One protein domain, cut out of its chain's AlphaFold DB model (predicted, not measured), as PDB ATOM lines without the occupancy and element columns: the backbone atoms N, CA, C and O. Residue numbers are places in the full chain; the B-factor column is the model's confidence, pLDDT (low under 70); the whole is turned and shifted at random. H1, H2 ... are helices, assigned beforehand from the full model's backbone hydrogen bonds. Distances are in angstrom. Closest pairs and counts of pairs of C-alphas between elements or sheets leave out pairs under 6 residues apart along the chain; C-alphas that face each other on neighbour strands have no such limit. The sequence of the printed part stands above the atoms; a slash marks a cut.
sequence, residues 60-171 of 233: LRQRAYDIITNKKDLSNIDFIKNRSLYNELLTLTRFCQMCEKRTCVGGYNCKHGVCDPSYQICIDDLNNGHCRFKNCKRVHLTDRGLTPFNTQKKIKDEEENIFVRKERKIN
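This is residues 60 to 171 of the 233 residues of the protein "C3H1-type domain-containing protein" of viral metagenome (UniProt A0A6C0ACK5). A small body of short helices and long loops has one long helix, H5, that begins at the body and sticks out of it as an arm with residues 157 to 171. H2 and H4 lie nearest the middle, H1 packs across H2, and tiny H3 sits in a loop-rich end of the body, away from the arm. The printed part has 112 residues, with five named helices in the order H1, H2, H3, H4, H5 and no named strand; the class is all helix, with under half of the residues, 52, in named elements. The whole is loose, with a radius of gyration of the C-alphas of 17.2 A, and spans 64 by 30 by 24 A, the arm making much of the length.

H1, residues 60 to 69, touches H2, residues 83 to 91, the same way at a steep tilt of 62 degrees; their closest C-alphas, those of Ala 64 and Leu 89, are 6.0 A apart. H3, residues 97 to 100, touches no helix. H4, residues 123 to 128, is close to H2 but not clearly touching it, and the closest C-alphas, those of Leu 90 and Ile 123, are 7.1 A apart. H2 and H4 run opposite ways at a steep tilt of 42 degrees. H5, residues 149 to 171, touches H4 with residues 149 to 151 alone, and the closest C-alphas, those of Asn 127 and Phe 149, are 5.0 A apart. H4 and H5 run the same way at a shallow tilt of 29 degrees. H2 and H5 are only just apart, with their closest C-alphas 8.1 A from each other. Every O i to N i+4 pair is within hydrogen-bond range in H1, H2 and H4, and 18 of 19 are in H5; H3 is too short for such a pair, and its one O i to N i+3 pair is within range.

H1 begins at C-alpha 60, (383.577, 290.582, 314.209), and is 14.4 A long from first to last C-alpha. H2 is 12.4 A long. H3 has four residues and H4 six. H5, the longest helix with 23 residues, runs 34.5 A from C-alpha 149 at (371.857, 284.112, 326.026) to C-alpha 171 at (385.326, 269.869, 354.432).

The C-alphas of Arg 102 and Asn 171, the two farthest apart, are 64.1 A apart. Without residues 157 to 171 the body spans 42 by 30 by 23 A. The printed part has no cut. The links H1 to H2, H3 to H4 and H4 to H5 are long, with 13, 22 and 20 residues; the link H2 to H3 is tight. The mean pLDDT of the printed part is 96.2, and residue 171 alone is under 70.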
ATOM      1  N   LEU A  60     384.603 290.983 313.242       97.75
ATOM      2  CA  LEU A  60     383.577 290.582 314.209       97.75
ATOM      3  C   LEU A  60     382.160 290.926 313.724       97.75
ATOM      4  O   LEU A  60     381.253 290.098 313.813       97.75
ATOM      5  N   ARG A  61     381.989 292.120 313.150       98.12
ATOM      6  CA  ARG A  61     380.729 292.586 312.563       98.12
ATOM      7  C   ARG A  61     380.336 291.764 311.335       98.12
ATOM      8  O   ARG A  61     379.173 291.402 311.197       98.12
ATOM      9  N   GLN A  62     381.302 291.405 310.490       98.19
ATOM     10  CA  GLN A  62     381.109 290.510 309.354       98.19
ATOM     11  C   GLN A  62     380.626 289.142 309.832       98.19
ATOM     12  O   GLN A  62     379.611 288.657 309.349       98.19
ATOM     13  N   ARG A  63     381.268 288.569 310.859       98.19
ATOM     14  CA  ARG A  63     380.820 287.311 311.471       98.19
ATOM     15  C   ARG A  63     379.385 287.403 311.998       98.19
ATOM     16  O   ARG A  63     378.628 286.444 311.863       98.19
ATOM     17  N   ALA A  64     378.998 288.533 312.587       98.50
ATOM     18  CA  ALA A  64     377.623 288.757 313.026       98.50
ATOM     19  C   ALA A  64     376.640 288.803 311.837       98.50
ATOM     20  O   ALA A  64     375.603 288.139 311.884       98.50
ATOM     21  N   TYR A  65     376.979 289.489 310.741       98.44
ATOM     22  CA  TYR A  65     376.176 289.460 309.511       98.44
ATOM     23  C   TYR A  65     376.108 288.072 308.872       98.44
ATOM     24  O   TYR A  65     375.044 287.681 308.390       98.44
ATOM     25  N   ASP A  66     377.187 287.293 308.913       98.12
ATOM     26  CA  ASP A  66     377.200 285.917 308.415       98.12
ATOM     27  C   ASP A  66     376.242 285.034 309.231       98.12
ATOM     28  O   ASP A  66     375.497 284.245 308.656       98.12
ATOM     29  N   ILE A  67     376.190 285.199 310.559       98.25
ATOM     30  CA  ILE A  67     375.200 284.523 311.417       98.25
ATOM     31  C   ILE A  67     373.781 284.935 311.032       98.25
ATOM     32  O   ILE A  67     372.893 284.091 310.963       98.25
ATOM     33  N   ILE A  68     373.545 286.219 310.759       98.19
ATOM     34  CA  ILE A  68     372.215 286.708 310.387       98.19
ATOM     35  C   ILE A  68     371.782 286.141 309.030       98.19
ATOM     36  O   ILE A  68     370.673 285.626 308.924       98.19
ATOM     37  N   THR A  69     372.652 286.176 308.023       97.38
ATOM     38  CA  THR A  69     372.320 285.857 306.624       97.38
ATOM     39  C   THR A  69     372.373 284.375 306.283       97.38
ATOM     40  O   THR A  69     371.633 283.913 305.412       97.38
ATOM     41  N   ASN A  70     373.243 283.608 306.936       95.06
ATOM     42  CA  ASN A  70     373.478 282.221 306.568       95.06
ATOM     43  C   ASN A  70     372.435 281.286 307.188       95.06
ATOM     44  O   ASN A  70     372.179 281.332 308.383       95.06
ATOM     45  N   LYS A  71     371.882 280.349 306.419       93.12
ATOM     46  CA  LYS A  71     370.894 279.366 306.907       93.12
ATOM     47  C   LYS A  71     371.515 278.192 307.684       93.12
ATOM     48  O   LYS A  71     370.882 277.151 307.819       93.12
ATOM     49  N   LYS A  72     372.762 278.326 308.140       95.62
ATOM     50  CA  LYS A  72     373.454 277.296 308.922       95.62
ATOM     51  C   LYS A  72     372.839 277.160 310.313       95.62
ATOM     52  O   LYS A  72     372.302 278.122 310.854       95.62
ATOM     53  N   ASP A  73     372.980 275.963 310.867       97.56
ATOM     54  CA  ASP A  73     372.667 275.673 312.261       97.56
ATOM     55  C   ASP A  73     373.560 276.495 313.206       97.56
ATOM     56  O   ASP A  73     374.772 276.618 312.994       97.56
ATOM     57  N   LEU A  74     372.938 277.073 314.233       97.94
ATOM     58  CA  LEU A  74     373.559 277.972 315.207       97.94
ATOM     59  C   LEU A  74     373.704 277.336 316.600       97.94
ATOM     60  O   LEU A  74     374.161 278.011 317.524       97.94
ATOM     61  N   SER A  75     373.375 276.049 316.753       97.94
ATOM     62  CA  SER A  75     373.436 275.311 318.028       97.94
ATOM     63  C   SER A  75     374.811 275.324 318.713       97.94
ATOM     64  O   SER A  75     374.902 275.285 319.937       97.94
ATOM     65  N   ASN A  76     375.891 275.449 317.935       97.44
ATOM     66  CA  ASN A  76     377.274 275.426 318.427       97.44
ATOM     67  C   ASN A  76     377.791 276.787 318.936       97.44
ATOM     68  O   ASN A  76     378.967 276.907 319.288       97.44
ATOM     69  N   ILE A  77     376.968 277.838 318.924       97.81
ATOM     70  CA  ILE A  77     377.392 279.175 319.354       97.81
ATOM     71  C   ILE A  77     377.231 279.323 320.872       97.81
ATOM     72  O   ILE A  77     376.125 279.403 321.400       97.81
ATOM     73  N   ASP A  78     378.367 279.447 321.556       98.06
ATOM     74  CA  ASP A  78     378.462 279.718 322.992       98.06
ATOM     75  C   ASP A  78     378.741 281.215 323.231       98.06
ATOM     76  O   ASP A  78     379.848 281.716 322.998       98.06
ATOM     77  N   PHE A  79     377.722 281.949 323.680       98.06
ATOM     78  CA  PHE A  79     377.826 283.374 324.000       98.06
ATOM     79  C   PHE A  79     378.502 283.641 325.336       98.06
ATOM     80  O   PHE A  79     378.992 284.749 325.559       98.06
ATOM     81  N   ILE A  80     378.546 282.652 326.226       97.94
ATOM     82  CA  ILE A  80     379.217 282.809 327.509       97.94
ATOM     83  C   ILE A  80     380.727 282.846 327.304       97.94
ATOM     84  O   ILE A  80     381.395 283.693 327.897       97.94
ATOM     85  N   LYS A  81     381.245 282.002 326.408       97.69
ATOM     86  CA  LYS A  81     382.652 282.035 325.983       97.69
ATOM     87  C   LYS A  81     382.959 283.178 325.021       97.69
ATOM     88  O   LYS A  81     384.082 283.669 325.010       97.69
ATOM     89  N   ASN A  82     381.991 283.610 324.208       97.75
ATOM     90  CA  ASN A  82     382.201 284.636 323.183       97.75
ATOM     91  C   ASN A  82     381.333 285.884 323.401       97.75
ATOM     92  O   ASN A  82     380.431 286.197 322.617       97.75
ATOM     93  N   ARG A  83     381.641 286.623 324.471       98.00
ATOM     94  CA  ARG A  83     380.918 287.845 324.854       98.00
ATOM     95  C   ARG A  83     380.969 288.945 323.802       98.00
ATOM     96  O   ARG A  83     379.959 289.606 323.576       98.00
ATOM     97  N   SER A  84     382.097 289.106 323.115       98.00
ATOM     98  CA  SER A  84     382.249 290.120 322.066       98.00
ATOM     99  C   SER A  84     381.260 289.901 320.921       98.00
ATOM    100  O   SER A  84     380.625 290.850 320.472       98.00
ATOM    101  N   LEU A  85     381.061 288.649 320.493       98.50
ATOM    102  CA  LEU A  85     380.076 288.324 319.461       98.50
ATOM    103  C   LEU A  85     378.641 288.606 319.920       98.50
ATOM    104  O   LEU A  85     377.849 289.135 319.145       98.50
ATOM    105  N   TYR A  86     378.306 288.275 321.169       98.62
ATOM    106  CA  TYR A  86     376.993 288.596 321.728       98.62
ATOM    107  C   TYR A  86     376.740 290.109 321.746       98.62
ATOM    108  O   TYR A  86     375.689 290.552 321.292       98.62
ATOM    109  N   ASN A  87     377.713 290.911 322.190       98.50
ATOM    110  CA  ASN A  87     377.603 292.375 322.196       98.50
ATOM    111  C   ASN A  87     377.440 292.949 320.777       98.50
ATOM    112  O   ASN A  87     376.677 293.897 320.563       98.50
ATOM    113  N   GLU A  88     378.110 292.343 319.793       98.56
ATOM    114  CA  GLU A  88     377.958 292.703 318.385       98.56
ATOM    115  C   GLU A  88     376.526 292.435 317.893       98.56
ATOM    116  O   GLU A  88     375.876 293.328 317.349       98.56
ATOM    117  N   LEU A  89     375.984 291.239 318.155       98.62
ATOM    118  CA  LEU A  89     374.600 290.884 317.813       98.62
ATOM    119  C   LEU A  89     373.581 291.751 318.565       98.62
ATOM    120  O   LEU A  89     372.576 292.159 317.985       98.62
ATOM    121  N   LEU A  90     373.854 292.085 319.828       98.62
ATOM    122  CA  LEU A  90     373.013 292.968 320.631       98.62
ATOM    123  C   LEU A  90     372.937 294.366 320.013       98.62
ATOM    124  O   LEU A  90     371.852 294.939 319.925       98.62
ATOM    125  N   THR A  91     374.055 294.892 319.511       98.56
ATOM    126  CA  THR A  91     374.073 296.160 318.766       98.56
ATOM    127  C   THR A  91     373.161 296.082 317.540       98.56
ATOM    128  O   THR A  91     372.382 296.999 317.290       98.56
ATOM    129  N   LEU A  92     373.176 294.955 316.822       98.62
ATOM    130  CA  LEU A  92     372.347 294.720 315.632       98.62
ATOM    131  C   LEU A  92     370.846 294.519 315.930       98.62
ATOM    132  O   LEU A  92     370.042 294.404 315.005       98.62
ATOM    133  N   THR A  93     370.426 294.526 317.200       98.62
ATOM    134  CA  THR A  93     368.995 294.571 317.558       98.62
ATOM    135  C   THR A  93     368.380 295.961 317.375       98.62
ATOM    136  O   THR A  93     367.161 296.102 317.234       98.62
ATOM    137  N   ARG A  94     369.213 297.007 317.353       98.44
ATOM    138  CA  ARG A  94     368.791 298.406 317.226       98.44
ATOM    139  C   ARG A  94     368.914 298.871 315.785       98.44
ATOM    140  O   ARG A  94     369.818 298.455 315.067       98.44
ATOM    141  N   PHE A  95     368.020 299.763 315.374       98.06
ATOM    142  CA  PHE A  95     368.120 300.449 314.092       98.06
ATOM    143  C   PHE A  95     368.761 301.820 314.301       98.06
ATOM    144  O   PHE A  95     368.381 302.546 315.219       98.06
ATOM    145  N   CYS A  96     369.764 302.161 313.491       98.44
ATOM    146  CA  CYS A  96     370.446 303.441 313.623       98.44
ATOM    147  C   CYS A  96     369.661 304.545 312.899       98.44
ATOM    148  O   CYS A  96     369.615 304.572 311.669       98.44
ATOM    149  N   GLN A  97     369.138 305.512 313.654       98.19
ATOM    150  CA  GLN A  97     368.401 306.662 313.108       98.19
ATOM    151  C   GLN A  97     369.234 307.498 312.120       98.19
ATOM    152  O   GLN A  97     368.714 308.020 311.139       98.19
ATOM    153  N   MET A  98     370.551 307.603 312.320       98.06
ATOM    154  CA  MET A  98     371.420 308.310 311.368       98.06
ATOM    155  C   MET A  98     371.598 307.532 310.058       98.06
ATOM    156  O   MET A  98     371.806 308.132 309.006       98.06
ATOM    157  N   CYS A  99     371.521 306.198 310.088       97.50
ATOM    158  CA  CYS A  99     371.509 305.404 308.861       97.50
ATOM    159  C   CYS A  99     370.181 305.555 308.114       97.50
ATOM    160  O   CYS A  99     370.195 305.682 306.892       97.50
ATOM    161  N   GLU A 100     369.062 305.648 308.834       96.88
ATOM    162  CA  GLU A 100     367.749 305.972 308.260       96.88
ATOM    163  C   GLU A 100     367.759 307.311 307.519       96.88
ATOM    164  O   GLU A 100     367.363 307.395 306.357       96.88
ATOM    165  N   LYS A 101     368.309 308.347 308.167       97.25
ATOM    166  CA  LYS A 101     368.472 309.693 307.602       97.25
ATOM    167  C   LYS A 101     369.559 309.772 306.520       97.25
ATOM    168  O   LYS A 101     369.755 310.833 305.940       97.25
ATOM    169  N   ARG A 102     370.269 308.669 306.241       96.00
ATOM    170  CA  ARG A 102     371.416 308.593 305.315       96.00
ATOM    171  C   ARG A 102     372.543 309.580 305.649       96.00
ATOM    172  O   ARG A 102     373.242 310.027 304.752       96.00
ATOM    173  N   THR A 103     372.743 309.894 306.928       97.56
ATOM    174  CA  THR A 103     373.806 310.790 307.423       97.56
ATOM    175  C   THR A 103     374.902 310.053 308.199       97.56
ATOM    176  O   THR A 103     375.944 310.627 308.517       97.56
ATOM    177  N   CYS A 104     374.709 308.768 308.507       98.38
ATOM    178  CA  CYS A 104     375.683 307.978 309.252       98.38
ATOM    179  C   CYS A 104     376.911 307.618 308.404       98.38
ATOM    180  O   CYS A 104     376.819 306.873 307.430       98.38
ATOM    181  N   VAL A 105     378.091 308.038 308.860       98.44
ATOM    182  CA  VAL A 105     379.380 307.622 308.277       98.44
ATOM    183  C   VAL A 105     379.773 306.186 308.635       98.44
ATOM    184  O   VAL A 105     380.652 305.604 308.006       98.44
ATOM    185  N   GLY A 106     379.136 305.593 309.648       98.12
ATOM    186  CA  GLY A 106     379.449 304.247 310.122       98.12
ATOM    187  C   GLY A 106     379.038 303.140 309.154       98.12
ATOM    188  O   GLY A 106     379.710 302.113 309.108       98.12
ATOM    189  N   GLY A 107     377.972 303.328 308.368       98.00
ATOM    190  CA  GLY A 107     377.474 302.310 307.436       98.00
ATOM    191  C   GLY A 107     377.332 300.933 308.098       98.00
ATOM    192  O   GLY A 107     376.864 300.819 309.230       98.00
ATOM    193  N   TYR A 108     377.818 299.875 307.452       98.19
ATOM    194  CA  TYR A 108     377.773 298.525 308.027       98.19
ATOM    195  C   TYR A 108     378.536 298.372 309.351       98.19
ATOM    196  O   TYR A 108     378.191 297.494 310.145       98.19
ATOM    197  N   ASN A 109     379.488 299.260 309.641       98.38
ATOM    198  CA  ASN A 109     380.241 299.325 310.895       98.38
ATOM    199  C   ASN A 109     379.621 300.289 311.933       98.38
ATOM    200  O   ASN A 109     380.281 300.670 312.900       98.38
ATOM    201  N   CYS A 110     378.363 300.717 311.761       98.44
ATOM    202  CA  CYS A 110     377.708 301.654 312.675       98.44
ATOM    203  C   CYS A 110     377.601 301.125 314.118       98.44
ATOM    204  O   CYS A 110     376.895 300.163 314.403       98.44
ATOM    205  N   LYS A 111     378.208 301.818 315.083       98.06
ATOM    206  CA  LYS A 111     378.179 301.406 316.500       98.06
ATOM    207  C   LYS A 111     376.804 301.530 317.172       98.06
ATOM    208  O   LYS A 111     376.615 301.008 318.263       98.06
ATOM    209  N   HIS A 112     375.848 302.207 316.536       98.12
ATOM    210  CA  HIS A 112     374.526 302.480 317.111       98.12
ATOM    211  C   HIS A 112     373.422 301.535 316.618       98.12
ATOM    212  O   HIS A 112     372.292 301.632 317.092       98.12
ATOM    213  N   GLY A 113     373.715 300.639 315.672       98.12
ATOM    214  CA  GLY A 113     372.729 299.677 315.184       98.12
ATOM    215  C   GLY A 113     372.973 299.190 313.763       98.12
ATOM    216  O   GLY A 113     374.029 299.427 313.175       98.12
ATOM    217  N   VAL A 114     371.964 298.519 313.208       98.12
ATOM    218  CA  VAL A 114     371.902 298.177 311.783       98.12
ATOM    219  C   VAL A 114     371.558 299.398 310.934       98.12
ATOM    220  O   VAL A 114     370.807 300.280 311.355       98.12
ATOM    221  N   CYS A 115     372.092 299.410 309.716       97.44
ATOM    222  CA  CYS A 115     371.762 300.403 308.691       97.44
ATOM    223  C   CYS A 115     370.781 299.874 307.645       97.44
ATOM    224  O   CYS A 115     370.097 300.664 307.005       97.44
ATOM    225  N   ASP A 116     370.677 298.551 307.516       97.44
ATOM    226  CA  ASP A 116     369.655 297.880 306.719       97.44
ATOM    227  C   ASP A 116     368.723 297.105 307.668       97.44
ATOM    228  O   ASP A 116     369.206 296.239 308.413       97.44
ATOM    229  N   PRO A 117     367.408 297.402 307.685       97.56
ATOM    230  CA  PRO A 117     366.441 296.695 308.518       97.56
ATOM    231  C   PRO A 117     366.420 295.177 308.309       97.56
ATOM    232  O   PRO A 117     366.041 294.459 309.233       97.56
ATOM    233  N   SER A 118     366.845 294.663 307.146       97.75
ATOM    234  CA  SER A 118     366.883 293.216 306.891       97.75
ATOM    235  C   SER A 118     367.859 292.467 307.800       97.75
ATOM    236  O   SER A 118     367.725 291.258 307.980       97.75
ATOM    237  N   TYR A 119     368.844 293.166 308.372       98.38
ATOM    238  CA  TYR A 119     369.790 292.591 309.326       98.38
ATOM    239  C   TYR A 119     369.358 292.760 310.787       98.38
ATOM    240  O   TYR A 119     370.070 292.310 311.682       98.38
ATOM    241  N   GLN A 120     368.226 293.419 311.062       98.62
ATOM    242  CA  GLN A 120     367.817 293.702 312.433       98.62
ATOM    243  C   GLN A 120     367.411 292.417 313.164       98.62
ATOM    244  O   GLN A 120     366.479 291.727 312.750       98.62
ATOM    245  N   ILE A 121     368.066 292.131 314.289       98.62
ATOM    246  CA  ILE A 121     367.760 290.969 315.138       98.62
ATOM    247  C   ILE A 121     366.638 291.314 316.123       98.62
ATOM    248  O   ILE A 121     366.561 292.428 316.647       98.62
ATOM    249  N   CYS A 122     365.757 290.358 316.419       98.75
ATOM    250  CA  CYS A 122     364.810 290.518 317.516       98.75
ATOM    251  C   CYS A 122     365.505 290.336 318.873       98.75
ATOM    252  O   CYS A 122     366.024 289.267 319.181       98.75
ATOM    253  N   ILE A 123     365.489 291.380 319.707       98.56
ATOM    254  CA  ILE A 123     366.123 291.364 321.034       98.56
ATOM    255  C   ILE A 123     365.499 290.339 321.991       98.56
ATOM    256  O   ILE A 123     366.222 289.676 322.731       98.56
ATOM    257  N   ASP A 124     364.169 290.190 321.964       98.50
ATOM    258  CA  ASP A 124     363.464 289.235 322.826       98.50
ATOM    259  C   ASP A 124     363.875 287.797 322.470       98.50
ATOM    260  O   ASP A 124     364.156 286.991 323.357       98.50
ATOM    261  N   ASP A 125     363.997 287.513 321.170       98.62
ATOM    262  CA  ASP A 125     364.460 286.228 320.657       98.62
ATOM    263  C   ASP A 125     365.926 285.943 321.024       98.62
ATOM    264  O   ASP A 125     366.229 284.898 321.591       98.62
ATOM    265  N   LEU A 126     366.831 286.900 320.797       98.62
ATOM    266  CA  LEU A 126     368.256 286.743 321.114       98.62
ATOM    267  C   LEU A 126     368.492 286.407 322.599       98.62
ATOM    268  O   LEU A 126     369.341 285.577 322.938       98.62
ATOM    269  N   ASN A 127     367.734 287.053 323.487       98.56
ATOM    270  CA  ASN A 127     367.927 286.928 324.930       98.56
ATOM    271  C   ASN A 127     367.160 285.752 325.533       98.56
ATOM    272  O   ASN A 127     367.702 285.055 326.393       98.56
ATOM    273  N   ASN A 128     365.920 285.525 325.090       98.25
ATOM    274  CA  ASN A 128     364.980 284.612 325.746       98.25
ATOM    275  C   ASN A 128     364.444 283.496 324.836       98.25
ATOM    276  O   ASN A 128     363.743 282.610 325.321       98.25
ATOM    277  N   GLY A 129     364.732 283.543 323.537       98.12
ATOM    278  CA  GLY A 129     364.298 282.559 322.542       98.12
ATOM    279  C   GLY A 129     362.821 282.566 322.208       98.12
ATOM    280  O   GLY A 129     362.307 281.600 321.657       98.12
ATOM    281  N   HIS A 130     362.119 283.632 322.577       97.12
ATOM    282  CA  HIS A 130     360.737 283.829 322.192       97.12
ATOM    283  C   HIS A 130     360.490 285.310 321.946       97.12
ATOM    284  O   HIS A 130     360.867 286.168 322.743       97.12
ATOM    285  N   CYS A 131     359.828 285.611 320.837       98.12
ATOM    286  CA  CYS A 131     359.414 286.962 320.502       98.12
ATOM    287  C   CYS A 131     357.968 287.194 320.950       98.12
ATOM    288  O   CYS A 131     357.074 286.414 320.625       98.12
ATOM    289  N   ARG A 132     357.714 288.298 321.661       97.31
ATOM    290  CA  ARG A 132     356.360 288.667 322.115       97.31
ATOM    291  C   ARG A 132     355.445 289.129 320.973       97.31
ATOM    292  O   ARG A 132     354.224 289.140 321.121       97.31
ATOM    293  N   PHE A 133     356.018 289.513 319.834       97.50
ATOM    294  CA  PHE A 133     355.289 290.060 318.694       97.50
ATOM    295  C   PHE A 133     354.995 288.979 317.649       97.50
ATOM    296  O   PHE A 133     355.906 288.490 316.985       97.50
ATOM    297  N   LYS A 134     353.708 288.666 317.438       96.06
ATOM    298  CA  LYS A 134     353.260 287.632 316.481       96.06
ATOM    299  C   LYS A 134     353.731 287.869 315.040       96.06
ATOM    300  O   LYS A 134     354.062 286.918 314.349       96.06
ATOM    301  N   ASN A 135     353.791 289.131 314.609       97.19
ATOM    302  CA  ASN A 135     354.185 289.531 313.251       97.19
ATOM    303  C   ASN A 135     355.525 290.282 313.253       97.19
ATOM    304  O   ASN A 135     355.688 291.297 312.572       97.19
ATOM    305  N   CYS A 136     356.467 289.837 314.086       97.94
ATOM    306  CA  CYS A 136     357.802 290.414 314.129       97.94
ATOM    307  C   CYS A 136     358.492 290.253 312.767       97.94
ATOM    308  O   CYS A 136     358.643 289.143 312.273       97.94
ATOM    309  N   LYS A 137     358.925 291.366 312.168       98.12
ATOM    310  CA  LYS A 137     359.667 291.367 310.892       98.12
ATOM    311  C   LYS A 137     361.181 291.210 311.072       98.12
ATOM    312  O   LYS A 137     361.908 291.169 310.086       98.12
ATOM    313  N   ARG A 138     361.658 291.206 312.320       98.38
ATOM    314  CA  ARG A 138     363.083 291.100 312.656       98.38
ATOM    315  C   ARG A 138     363.530 289.646 312.583       98.38
ATOM    316  O   ARG A 138     362.721 288.734 312.724       98.38
ATOM    317  N   VAL A 139     364.829 289.438 312.420       98.38
ATOM    318  CA  VAL A 139     365.416 288.101 312.343       98.38
ATOM    319  C   VAL A 139     365.351 287.424 313.711       98.38
ATOM    320  O   VAL A 139     365.819 287.983 314.707       98.38
ATOM    321  N   HIS A 140     364.790 286.215 313.747       98.44
ATOM    322  CA  HIS A 140     364.837 285.313 314.895       98.44
ATOM    323  C   HIS A 140     365.940 284.276 314.655       98.44
ATOM    324  O   HIS A 140     365.958 283.571 313.646       98.44
ATOM    325  N   LEU A 141     366.934 284.247 315.535       98.38
ATOM    326  CA  LEU A 141     368.076 283.345 315.425       98.38
ATOM    327  C   LEU A 141     367.767 281.967 316.024       98.38
ATOM    328  O   LEU A 141     368.384 280.985 315.610       98.38
ATOM    329  N   THR A 142     366.823 281.879 316.963       98.19
ATOM    330  CA  THR A 142     366.445 280.602 317.591       98.19
ATOM    331  C   THR A 142     365.734 279.644 316.644       98.19
ATOM    332  O   THR A 142     365.931 278.436 316.759       98.19
ATOM    333  N   ASP A 143     365.052 280.161 315.618       97.44
ATOM    334  CA  ASP A 143     364.501 279.372 314.503       97.44
ATOM    335  C   ASP A 143     365.580 278.537 313.779       97.44
ATOM    336  O   ASP A 143     365.272 277.596 313.048       97.44
ATOM    337  N   ARG A 144     366.863 278.871 313.981       97.81
ATOM    338  CA  ARG A 144     368.036 278.162 313.446       97.81
ATOM    339  C   ARG A 144     368.850 277.435 314.519       97.81
ATOM    340  O   ARG A 144     370.034 277.182 314.317       97.81
ATOM    341  N   GLY A 145     368.247 277.136 315.667       97.94
ATOM    342  CA  GLY A 145     368.872 276.344 316.727       97.94
ATOM    343  C   GLY A 145     369.794 277.124 317.664       97.94
ATOM    344  O   GLY A 145     370.474 276.507 318.479       97.94
ATOM    345  N   LEU A 146     369.839 278.461 317.591       98.31
ATOM    346  CA  LEU A 146     370.619 279.251 318.546       98.31
ATOM    347  C   LEU A 146     370.037 279.114 319.962       98.31
ATOM    348  O   LEU A 146     368.870 279.429 320.187       98.31
ATOM    349  N   THR A 147     370.868 278.745 320.938       98.38
ATOM    350  CA  THR A 147     370.473 278.778 322.354       98.38
ATOM    351  C   THR A 147     370.503 280.223 322.874       98.38
ATOM    352  O   THR A 147     371.564 280.852 322.809       98.38
ATOM    353  N   PRO A 148     369.405 280.767 323.432       98.50
ATOM    354  CA  PRO A 148     369.354 282.154 323.900       98.50
ATOM    355  C   PRO A 148     370.352 282.457 325.013       98.50
ATOM    356  O   PRO A 148     370.621 281.607 325.867       98.50
ATOM    357  N   PHE A 149     370.830 283.700 325.068       98.44
ATOM    358  CA  PHE A 149     371.857 284.112 326.026       98.44
ATOM    359  C   PHE A 149     371.478 283.826 327.492       98.44
ATOM    360  O   PHE A 149     372.268 283.228 328.224       98.44
ATOM    361  N   ASN A 150     370.258 284.179 327.920       98.19
ATOM    362  CA  ASN A 150     369.833 283.966 329.311       98.19
ATOM    363  C   ASN A 150     369.722 282.479 329.666       98.19
ATOM    364  O   ASN A 150     369.959 282.101 330.813       98.19
ATOM    365  N   THR A 151     369.413 281.631 328.680       98.31
ATOM    366  CA  THR A 151     369.381 280.174 328.865       98.31
ATOM    367  C   THR A 151     370.792 279.640 329.096       98.31
ATOM    368  O   THR A 151     371.017 278.927 330.069       98.31
ATOM    369  N   GLN A 152     371.760 280.045 328.264       98.00
ATOM    370  CA  GLN A 152     373.165 279.652 328.436       98.00
ATOM    371  C   GLN A 152     373.729 280.129 329.782       98.00
ATOM    372  O   GLN A 152     374.417 279.376 330.468       98.00
ATOM    373  N   LYS A 153     373.404 281.366 330.188       97.62
ATOM    374  CA  LYS A 153     373.849 281.936 331.466       97.62
ATOM    375  C   LYS A 153     373.331 281.122 332.651       97.62
ATOM    376  O   LYS A 153     374.118 280.734 333.503       97.62
ATOM    377  N   LYS A 154     372.032 280.805 332.663       97.69
ATOM    378  CA  LYS A 154     371.414 280.004 333.727       97.69
ATOM    379  C   LYS A 154     372.069 278.626 333.869       97.69
ATOM    380  O   LYS A 154     372.326 278.202 334.989       97.69
ATOM    381  N   ILE A 155     372.360 277.956 332.750       97.00
ATOM    382  CA  ILE A 155     373.039 276.649 332.756       97.00
ATOM    383  C   ILE A 155     374.412 276.770 333.428       97.00
ATOM    384  O   ILE A 155     374.716 275.994 334.331       97.00
ATOM    385  N   LYS A 156     375.209 277.780 333.057       96.06
ATOM    386  CA  LYS A 156     376.527 278.001 333.666       96.06
ATOM    387  C   LYS A 156     376.435 278.300 335.166       96.06
ATOM    388  O   LYS A 156     377.180 277.718 335.950       96.06
ATOM    389  N   ASP A 157     375.501 279.160 335.569       95.81
ATOM    390  CA  ASP A 157     375.301 279.502 336.980       95.81
ATOM    391  C   ASP A 157     374.902 278.250 337.800       95.81
ATOM    392  O   ASP A 157     375.329 278.068 338.943       95.81
ATOM    393  N   GLU A 158     374.103 277.340 337.233       96.38
ATOM    394  CA  GLU A 158     373.743 276.063 337.867       96.38
ATOM    395  C   GLU A 158     374.943 275.101 337.978       96.38
ATOM    396  O   GLU A 158     375.127 274.473 339.027       96.38
ATOM    397  N   GLU A 159     375.791 275.019 336.949       95.06
ATOM    398  CA  GLU A 159     377.017 274.205 336.947       95.06
ATOM    399  C   GLU A 159     378.013 274.654 338.028       95.06
ATOM    400  O   GLU A 159     378.516 273.825 338.799       95.06
ATOM    401  N   GLU A 160     378.243 275.963 338.153       94.19
ATOM    402  CA  GLU A 160     379.118 276.540 339.181       94.19
ATOM    403  C   GLU A 160     378.577 276.266 340.594       94.19
ATOM    404  O   GLU A 160     379.313 275.854 341.497       94.19
ATOM    405  N   ASN A 161     377.260 276.375 340.787       92.25
ATOM    406  CA  ASN A 161     376.621 276.077 342.070       92.25
ATOM    407  C   ASN A 161     376.746 274.599 342.482       92.25
ATOM    408  O   ASN A 161     376.876 274.287 343.675       92.25
ATOM    409  N   ILE A 162     376.709 273.668 341.525       93.06
ATOM    410  CA  ILE A 162     376.910 272.236 341.793       93.06
ATOM    411  C   ILE A 162     378.347 271.974 342.255       93.06
ATOM    412  O   ILE A 162     378.550 271.185 343.186       93.06
ATOM    413  N   PHE A 163     379.327 272.643 341.645       88.94
ATOM    414  CA  PHE A 163     380.737 272.518 342.007       88.94
ATOM    415  C   PHE A 163     380.988 272.969 343.456       88.94
ATOM    416  O   PHE A 163     381.453 272.176 344.280       88.94
ATOM    417  N   VAL A 164     380.527 274.169 343.823       87.25
ATOM    418  CA  VAL A 164     380.679 274.733 345.180       87.25
ATOM    419  C   VAL A 164     380.032 273.845 346.259       87.25
ATOM    420  O   VAL A 164     380.547 273.698 347.373       87.25
ATOM    421  N   ARG A 165     378.898 273.196 345.958       83.38
ATOM    422  CA  ARG A 165     378.227 272.281 346.904       83.38
ATOM    423  C   ARG A 165     379.012 270.992 347.164       83.38
ATOM    424  O   ARG A 165     378.861 270.425 348.250       83.38
ATOM    425  N   LYS A 166     379.820 270.512 346.212       83.62
ATOM    426  CA  LYS A 166     380.638 269.299 346.392       83.62
ATOM    427  C   LYS A 166     381.816 269.553 347.332       83.62
ATOM    428  O   LYS A 166     382.034 268.749 348.236       83.62
ATOM    429  N   GLU A 167     382.487 270.696 347.214       78.00
ATOM    430  CA  GLU A 167     383.623 271.050 348.079       78.00
ATOM    431  C   GLU A 167     383.216 271.200 349.551       78.00
ATOM    432  O   GLU A 167     383.867 270.668 350.454       78.00
ATOM    433  N   ARG A 168     382.057 271.817 349.818       75.19
ATOM    434  CA  ARG A 168     381.541 271.966 351.191       75.19
ATOM    435  C   ARG A 168     381.230 270.634 351.878       75.19
ATOM    436  O   ARG A 168     381.253 270.570 353.105       75.19
ATOM    437  N   LYS A 169     380.926 269.568 351.127       73.62
ATOM    438  CA  LYS A 169     380.691 268.232 351.703       73.62
ATOM    439  C   LYS A 169     381.989 267.518 352.083       73.62
ATOM    440  O   LYS A 169     381.956 266.694 352.992       73.62
ATOM    441  N   ILE A 170     383.109 267.845 351.438       73.38
ATOM    442  CA  ILE A 170     384.420 267.259 351.746       73.38
ATOM    443  C   ILE A 170     384.978 267.870 353.040       73.38
ATOM    444  O   ILE A 170     385.421 267.138 353.920       73.38
ATOM    445  N   ASN A 171     384.820 269.184 353.234       62.91
ATOM    446  CA  ASN A 171     385.326 269.869 354.432       62.91
ATOM    447  C   ASN A 171     384.491 269.646 355.706       62.91
ATOM    448  O   ASN A 171     384.969 269.914 356.803       62.91
TER     449      ASN A 171